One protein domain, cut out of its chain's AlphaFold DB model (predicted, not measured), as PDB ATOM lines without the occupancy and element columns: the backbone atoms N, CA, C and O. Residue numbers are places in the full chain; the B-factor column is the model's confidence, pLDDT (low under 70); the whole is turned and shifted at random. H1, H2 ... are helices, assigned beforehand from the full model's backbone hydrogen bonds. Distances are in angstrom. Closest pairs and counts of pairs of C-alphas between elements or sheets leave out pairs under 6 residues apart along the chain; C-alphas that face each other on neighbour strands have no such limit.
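What this domain is: This is residues 64 to 113 of the 113 residues of the protein "LysR family transcriptional regulator" of gamma proteobacterium BDW918 (UniProt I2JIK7). With little regular structure, the printed part is a loose winding chain: a short helix, H1, at one end, a second short helix, H2, next along the chain, then a long loop that runs out and folds back. The loop's tip, residues 95 to 100, and the final tail, residues 107 to 113, stick out. The printed part has 50 residues with two named helices, H1 then H2, and no named strand. The class is all helix, though named elements hold only 13 residues; the radius of gyration of the C-alphas is 13.2 A, and the spans are 36 by 29 by 17 A.

How they stand to each other: H1, residues 70 to 76, has every O i to N i+4 pair within hydrogen-bond range. H2, residues 82 to 87, has 0 of 2 such pairs but 3 of 3 O i to N i+3 pairs within range. The two helices are apart, joined by a tight link of 5 residues.

Where its parts are: H1 is 10.1 A long, from C-alpha 70 at (341.255, 423.622, 400.376). H2 is 10.3 A long, ending with C-alpha 87 at (327.742, 415.289, 406.051).

The domain as a whole: The C-alphas farthest apart, of Ala 74 and Gly 97, are separated by 36.5 A. The printed part has no cut. Residues 109 to 113 have pLDDT under 70.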
ATOM      1  N   LEU A  64     336.509 431.131 418.019       85.38
ATOM      2  CA  LEU A  64     336.693 429.830 417.387       85.38
ATOM      3  C   LEU A  64     336.121 429.887 415.969       85.38
ATOM      4  O   LEU A  64     335.031 430.416 415.755       85.38
ATOM      5  N   LEU A  65     336.882 429.376 415.003       89.56
ATOM      6  CA  LEU A  65     336.499 429.344 413.595       89.56
ATOM      7  C   LEU A  65     336.483 427.899 413.101       89.56
ATOM      8  O   LEU A  65     337.427 427.147 413.336       89.56
ATOM      9  N   ALA A  66     335.424 427.556 412.375       91.56
ATOM     10  CA  ALA A  66     335.372 426.368 411.540       91.56
ATOM     11  C   ALA A  66     336.321 426.558 410.353       91.56
ATOM     12  O   ALA A  66     336.179 427.527 409.609       91.56
ATOM     13  N   VAL A  67     337.283 425.656 410.177       94.62
ATOM     14  CA  VAL A  67     338.228 425.701 409.054       94.62
ATOM     15  C   VAL A  67     338.384 424.316 408.443       94.62
ATOM     16  O   VAL A  67     338.246 423.305 409.128       94.62
ATOM     17  N   ALA A  68     338.696 424.281 407.152       96.88
ATOM     18  CA  ALA A  68     339.014 423.068 406.414       96.88
ATOM     19  C   ALA A  68     340.141 423.359 405.417       96.88
ATOM     20  O   ALA A  68     340.307 424.494 404.969       96.88
ATOM     21  N   SER A  69     340.919 422.334 405.068       98.00
ATOM     22  CA  SER A  69     341.920 422.441 404.005       98.00
ATOM     23  C   SER A  69     341.240 422.635 402.640       98.00
ATOM     24  O   SER A  69     340.211 421.988 402.400       98.00
ATOM     25  N   PRO A  70     341.813 423.428 401.717       98.06
ATOM     26  CA  PRO A  70     341.255 423.622 400.376       98.06
ATOM     27  C   PRO A  70     340.958 422.308 399.636       98.06
ATOM     28  O   PRO A  70     339.907 422.159 399.017       98.06
ATOM     29  N   GLU A  71     341.836 421.313 399.768       98.44
ATOM     30  CA  GLU A  71     341.721 420.007 399.110       98.44
ATOM     31  C   GLU A  71     340.519 419.199 399.617       98.44
ATOM     32  O   GLU A  71     339.922 418.424 398.870       98.44
ATOM     33  N   TYR A  72     340.154 419.378 400.888       98.31
ATOM     34  CA  TYR A  72     338.989 418.726 401.478       98.31
ATOM     35  C   TYR A  72     337.700 419.322 400.910       98.31
ATOM     36  O   TYR A  72     336.813 418.575 400.497       98.31
ATOM     37  N   LEU A  73     337.620 420.654 400.832       98.00
ATOM     38  CA  LEU A  73     336.452 421.356 400.297       98.00
ATOM     39  C   LEU A  73     336.274 421.106 398.795       98.00
ATOM     40  O   LEU A  73     335.150 420.919 398.341       98.00
ATOM     41  N   ALA A  74     337.365 421.012 398.030       97.88
ATOM     42  CA  ALA A  74     337.303 420.678 396.606       97.88
ATOM     43  C   ALA A  74     336.682 419.293 396.342       97.88
ATOM     44  O   ALA A  74     336.023 419.096 395.325       97.88
ATOM     45  N   LYS A  75     336.885 418.334 397.256       97.81
ATOM     46  CA  LYS A  75     336.367 416.962 397.131       97.81
ATOM     47  C   LYS A  75     334.971 416.779 397.721       97.81
ATOM     48  O   LYS A  75     334.208 415.973 397.203       97.81
ATOM     49  N   ASN A  76     334.659 417.480 398.810       97.62
ATOM     50  CA  ASN A  76     333.453 417.234 399.612       97.62
ATOM     51  C   ASN A  76     332.428 418.374 399.538       97.62
ATOM     52  O   ASN A  76     331.368 418.272 400.144       97.62
ATOM     53  N   GLY A  77     332.735 419.453 398.815       97.00
ATOM     54  CA  GLY A  77     331.930 420.668 398.796       97.00
ATOM     55  C   GLY A  77     332.173 421.568 400.010       97.00
ATOM     56  O   GLY A  77     332.790 421.175 401.004       97.00
ATOM     57  N   GLU A  78     331.699 422.809 399.911       96.75
ATOM     58  CA  GLU A  78     331.740 423.786 400.999       96.75
ATOM     59  C   GLU A  78     330.392 423.828 401.735       96.75
ATOM     60  O   GLU A  78     329.375 424.093 401.081       96.75
ATOM     61  N   PRO A  79     330.364 423.635 403.069       95.38
ATOM     62  CA  PRO A  79     329.134 423.735 403.846       95.38
ATOM     63  C   PRO A  79     328.597 425.170 403.807       95.38
ATOM     64  O   PRO A  79     329.330 426.131 404.052       95.38
ATOM     65  N   LYS A  80     327.308 425.328 403.506       93.94
ATOM     66  CA  LYS A  80     326.621 426.630 403.442       93.94
ATOM     67  C   LYS A  80     325.838 426.928 404.712       93.94
ATOM     68  O   LYS A  80     325.606 428.094 405.032       93.94
ATOM     69  N   THR A  81     325.465 425.894 405.458       92.94
ATOM     70  CA  THR A  81     324.821 426.006 406.766       92.94
ATOM     71  C   THR A  81     325.539 425.142 407.808       92.94
ATOM     72  O   THR A  81     326.161 424.142 407.451       92.94
ATOM     73  N   PRO A  82     325.435 425.463 409.112       92.19
ATOM     74  CA  PRO A  82     325.955 424.588 410.164       92.19
ATOM     75  C   PRO A  82     325.410 423.154 410.113       92.19
ATOM     76  O   PRO A  82     326.108 422.232 410.521       92.19
ATOM     77  N   ALA A  83     324.185 422.951 409.611       92.44
ATOM     78  CA  ALA A  83     323.584 421.623 409.499       92.44
ATOM     79  C   ALA A  83     324.307 420.739 408.469       92.44
ATOM     80  O   ALA A  83     324.377 419.523 408.650       92.44
ATOM     81  N   ASP A  84     324.910 421.337 407.439       94.88
ATOM     82  CA  ASP A  84     325.645 420.611 406.396       94.88
ATOM     83  C   ASP A  84     326.854 419.861 406.981       94.88
ATOM     84  O   ASP A  84     327.286 418.846 406.441       94.88
ATOM     85  N   LEU A  85     327.368 420.294 408.141       93.94
ATOM     86  CA  LEU A  85     328.486 419.643 408.832       93.94
ATOM     87  C   LEU A  85     328.190 418.202 409.259       93.94
ATOM     88  O   LEU A  85     329.129 417.437 409.458       93.94
ATOM     89  N   HIS A  86     326.920 417.793 409.343       93.06
ATOM     90  CA  HIS A  86     326.564 416.386 409.559       93.06
ATOM     91  C   HIS A  86     327.014 415.466 408.416       93.06
ATOM     92  O   HIS A  86     327.154 414.264 408.628       93.06
ATOM     93  N   GLN A  87     327.256 416.018 407.225       95.62
ATOM     94  CA  GLN A  87     327.742 415.289 406.051       95.62
ATOM     95  C   GLN A  87     329.266 415.398 405.877       95.62
ATOM     96  O   GLN A  87     329.819 414.876 404.913       95.62
ATOM     97  N   HIS A  88     329.962 416.062 406.807       96.69
ATOM     98  CA  HIS A  88     331.398 416.303 406.742       96.69
ATOM     99  C   HIS A  88     332.163 415.575 407.858       96.69
ATOM    100  O   HIS A  88     331.672 415.357 408.965       96.69
ATOM    101  N   ALA A  89     333.421 415.234 407.577       95.50
ATOM    102  CA  ALA A  89     334.358 414.694 408.552       95.50
ATOM    103  C   ALA A  89     334.857 415.802 409.497       95.50
ATOM    104  O   ALA A  89     335.907 416.410 409.284       95.50
ATOM    105  N   CYS A  90     334.090 416.079 410.550       94.69
ATOM    106  CA  CYS A  90     334.464 417.060 411.564       94.69
ATOM    107  C   CYS A  90     335.540 416.510 412.514       94.69
ATOM    108  O   CYS A  90     335.337 415.505 413.198       94.69
ATOM    109  N   ILE A  91     336.667 417.221 412.611       93.75
ATOM    110  CA  ILE A  91     337.686 416.975 413.638       93.75
ATOM    111  C   ILE A  91     337.227 417.664 414.922       93.75
ATOM    112  O   ILE A  91     337.063 418.881 414.959       93.75
ATOM    113  N   ASN A  92     337.003 416.875 415.971       91.00
ATOM    114  CA  ASN A  92     336.418 417.349 417.217       91.00
ATOM    115  C   ASN A  92     337.429 417.383 418.365       91.00
ATOM    116  O   ASN A  92     338.310 416.530 418.458       91.00
ATOM    117  N   TRP A  93     337.240 418.332 419.282       87.38
ATOM    118  CA  TRP A  93     337.972 418.375 420.546       87.38
ATOM    119  C   TRP A  93     337.277 417.511 421.597       87.38
ATOM    120  O   TRP A  93     336.050 417.526 421.704       87.38
ATOM    121  N   ARG A  94     338.051 416.782 422.403       88.06
ATOM    122  CA  ARG A  94     337.540 416.045 423.562       88.06
ATOM    123  C   ARG A  94     338.048 416.712 424.831       88.06
ATOM    124  O   ARG A  94     339.255 416.859 424.992       88.06
ATOM    125  N   TYR A  95     337.140 417.110 425.717       83.25
ATOM    126  CA  TYR A  95     337.513 417.772 426.960       83.25
ATOM    127  C   TYR A  95     338.293 416.820 427.874       83.25
ATOM    128  O   TYR A  95     337.783 415.736 428.191       83.25
ATOM    129  N   PRO A  96     339.484 417.228 428.346       77.56
ATOM    130  CA  PRO A  96     340.189 416.519 429.405       77.56
ATOM    131  C   PRO A  96     339.311 416.374 430.656       77.56
ATOM    132  O   PRO A  96     338.453 417.214 430.942       77.56
ATOM    133  N   GLY A  97     339.481 415.273 431.385       76.75
ATOM    134  CA  GLY A  97     338.697 414.951 432.579       76.75
ATOM    135  C   GLY A  97     337.310 414.374 432.275       76.75
ATOM    136  O   GLY A  97     337.050 413.224 432.611       76.75
ATOM    137  N   SER A  98     336.424 415.132 431.617       81.44
ATOM    138  CA  SER A  98     335.045 414.666 431.357       81.44
ATOM    139  C   SER A  98     334.933 413.655 430.212       81.44
ATOM    140  O   SER A  98     333.964 412.904 430.148       81.44
ATOM    141  N   GLY A  99     335.878 413.668 429.265       83.38
ATOM    142  CA  GLY A  99     335.823 412.834 428.065       83.38
ATOM    143  C   GLY A  99     334.736 413.245 427.066       83.38
ATOM    144  O   GLY A  99     334.619 412.612 426.018       83.38
ATOM    145  N   ASN A 100     333.967 414.302 427.335       87.44
ATOM    146  CA  ASN A 100     332.917 414.776 426.441       87.44
ATOM    147  C   ASN A 100     333.503 415.410 425.179       87.44
ATOM    148  O   ASN A 100     334.522 416.103 425.221       87.44
ATOM    149  N   ILE A 101     332.837 415.194 424.046       89.50
ATOM    150  CA  ILE A 101     333.173 415.870 422.793       89.50
ATOM    151  C   ILE A 101     332.626 417.298 422.850       89.50
ATOM    152  O   ILE A 101     331.451 417.501 423.164       89.50
ATOM    153  N   ALA A 102     333.476 418.278 422.544       85.75
ATOM    154  CA  ALA A 102     333.081 419.671 422.425       85.75
ATOM    155  C   ALA A 102     332.024 419.822 421.329       85.75
ATOM    156  O   ALA A 102     332.212 419.377 420.194       85.75
ATOM    157  N   ARG A 103     330.894 420.434 421.685       85.12
ATOM    158  CA  ARG A 103     329.827 420.712 420.727       85.12
ATOM    159  C   ARG A 103     330.224 421.902 419.867       85.12
ATOM    160  O   ARG A 103     330.808 422.866 420.354       85.12
ATOM    161  N   TRP A 104     329.889 421.823 418.587       87.44
ATOM    162  CA  TRP A 104     330.038 422.954 417.687       87.44
ATOM    163  C   TRP A 104     328.936 423.965 417.981       87.44
ATOM    164  O   TRP A 104     327.751 423.646 417.884       87.44
ATOM    165  N   GLU A 105     329.338 425.180 418.326       85.31
ATOM    166  CA  GLU A 105     328.435 426.290 418.605       85.31
ATOM    167  C   GLU A 105     328.678 427.397 417.583       85.31
ATOM    168  O   GLU A 105     329.794 427.892 417.417       85.31
ATOM    169  N   PHE A 106     327.617 427.776 416.872       86.88
ATOM    170  CA  PHE A 106     327.665 428.806 415.845       86.88
ATOM    171  C   PHE A 106     326.756 429.963 416.231       86.88
ATOM    172  O   PHE A 106     325.547 429.799 416.382       86.88
ATOM    173  N   HIS A 107     327.334 431.156 416.333       80.81
ATOM    174  CA  HIS A 107     326.572 432.374 416.567       80.81
ATOM    175  C   HIS A 107     326.086 432.961 415.241       80.81
ATOM    176  O   HIS A 107     326.885 433.318 414.373       80.81
ATOM    177  N   ASN A 108     324.769 433.112 415.095       73.50
ATOM    178  CA  ASN A 108     324.192 433.884 414.002       73.50
ATOM    179  C   ASN A 108     324.098 435.355 414.428       73.50
ATOM    180  O   ASN A 108     323.435 435.667 415.413       73.50
ATOM    181  N   LYS A 109     324.704 436.271 413.661       59.75
ATOM    182  CA  LYS A 109     324.625 437.723 413.919       59.75
ATOM    183  C   LYS A 109     323.183 438.258 413.979       59.75
ATOM    184  O   LYS A 109     322.969 439.317 414.557       59.75
ATOM    185  N   ASN A 110     322.208 437.522 413.430       55.72
ATOM    186  CA  ASN A 110     320.795 437.911 413.381       55.72
ATOM    187  C   ASN A 110     319.904 437.266 414.456       55.72
ATOM    188  O   ASN A 110     318.695 437.494 414.445       55.72
ATOM    189  N   LYS A 111     320.447 436.475 415.387       46.41
ATOM    190  CA  LYS A 111     319.686 436.004 416.552       46.41
ATOM    191  C   LYS A 111     320.374 436.481 417.822       46.41
ATOM    192  O   LYS A 111     321.416 435.956 418.198       46.41
ATOM    193  N   LYS A 112     319.776 437.491 418.461       36.12
ATOM    194  CA  LYS A 112     320.037 437.788 419.871       36.12
ATOM    195  C   LYS A 112     319.596 436.559 420.669       36.12
ATOM    196  O   LYS A 112     318.426 436.190 420.580       36.12
ATOM    197  N   HIS A 113     320.535 435.918 421.353       38.03
ATOM    198  CA  HIS A 113     320.224 435.103 422.521       38.03
ATOM    199  C   HIS A 113     320.185 436.023 423.737       38.03
ATOM    200  O   HIS A 113     321.017 436.962 423.768       38.03
TER     201      HIS A 113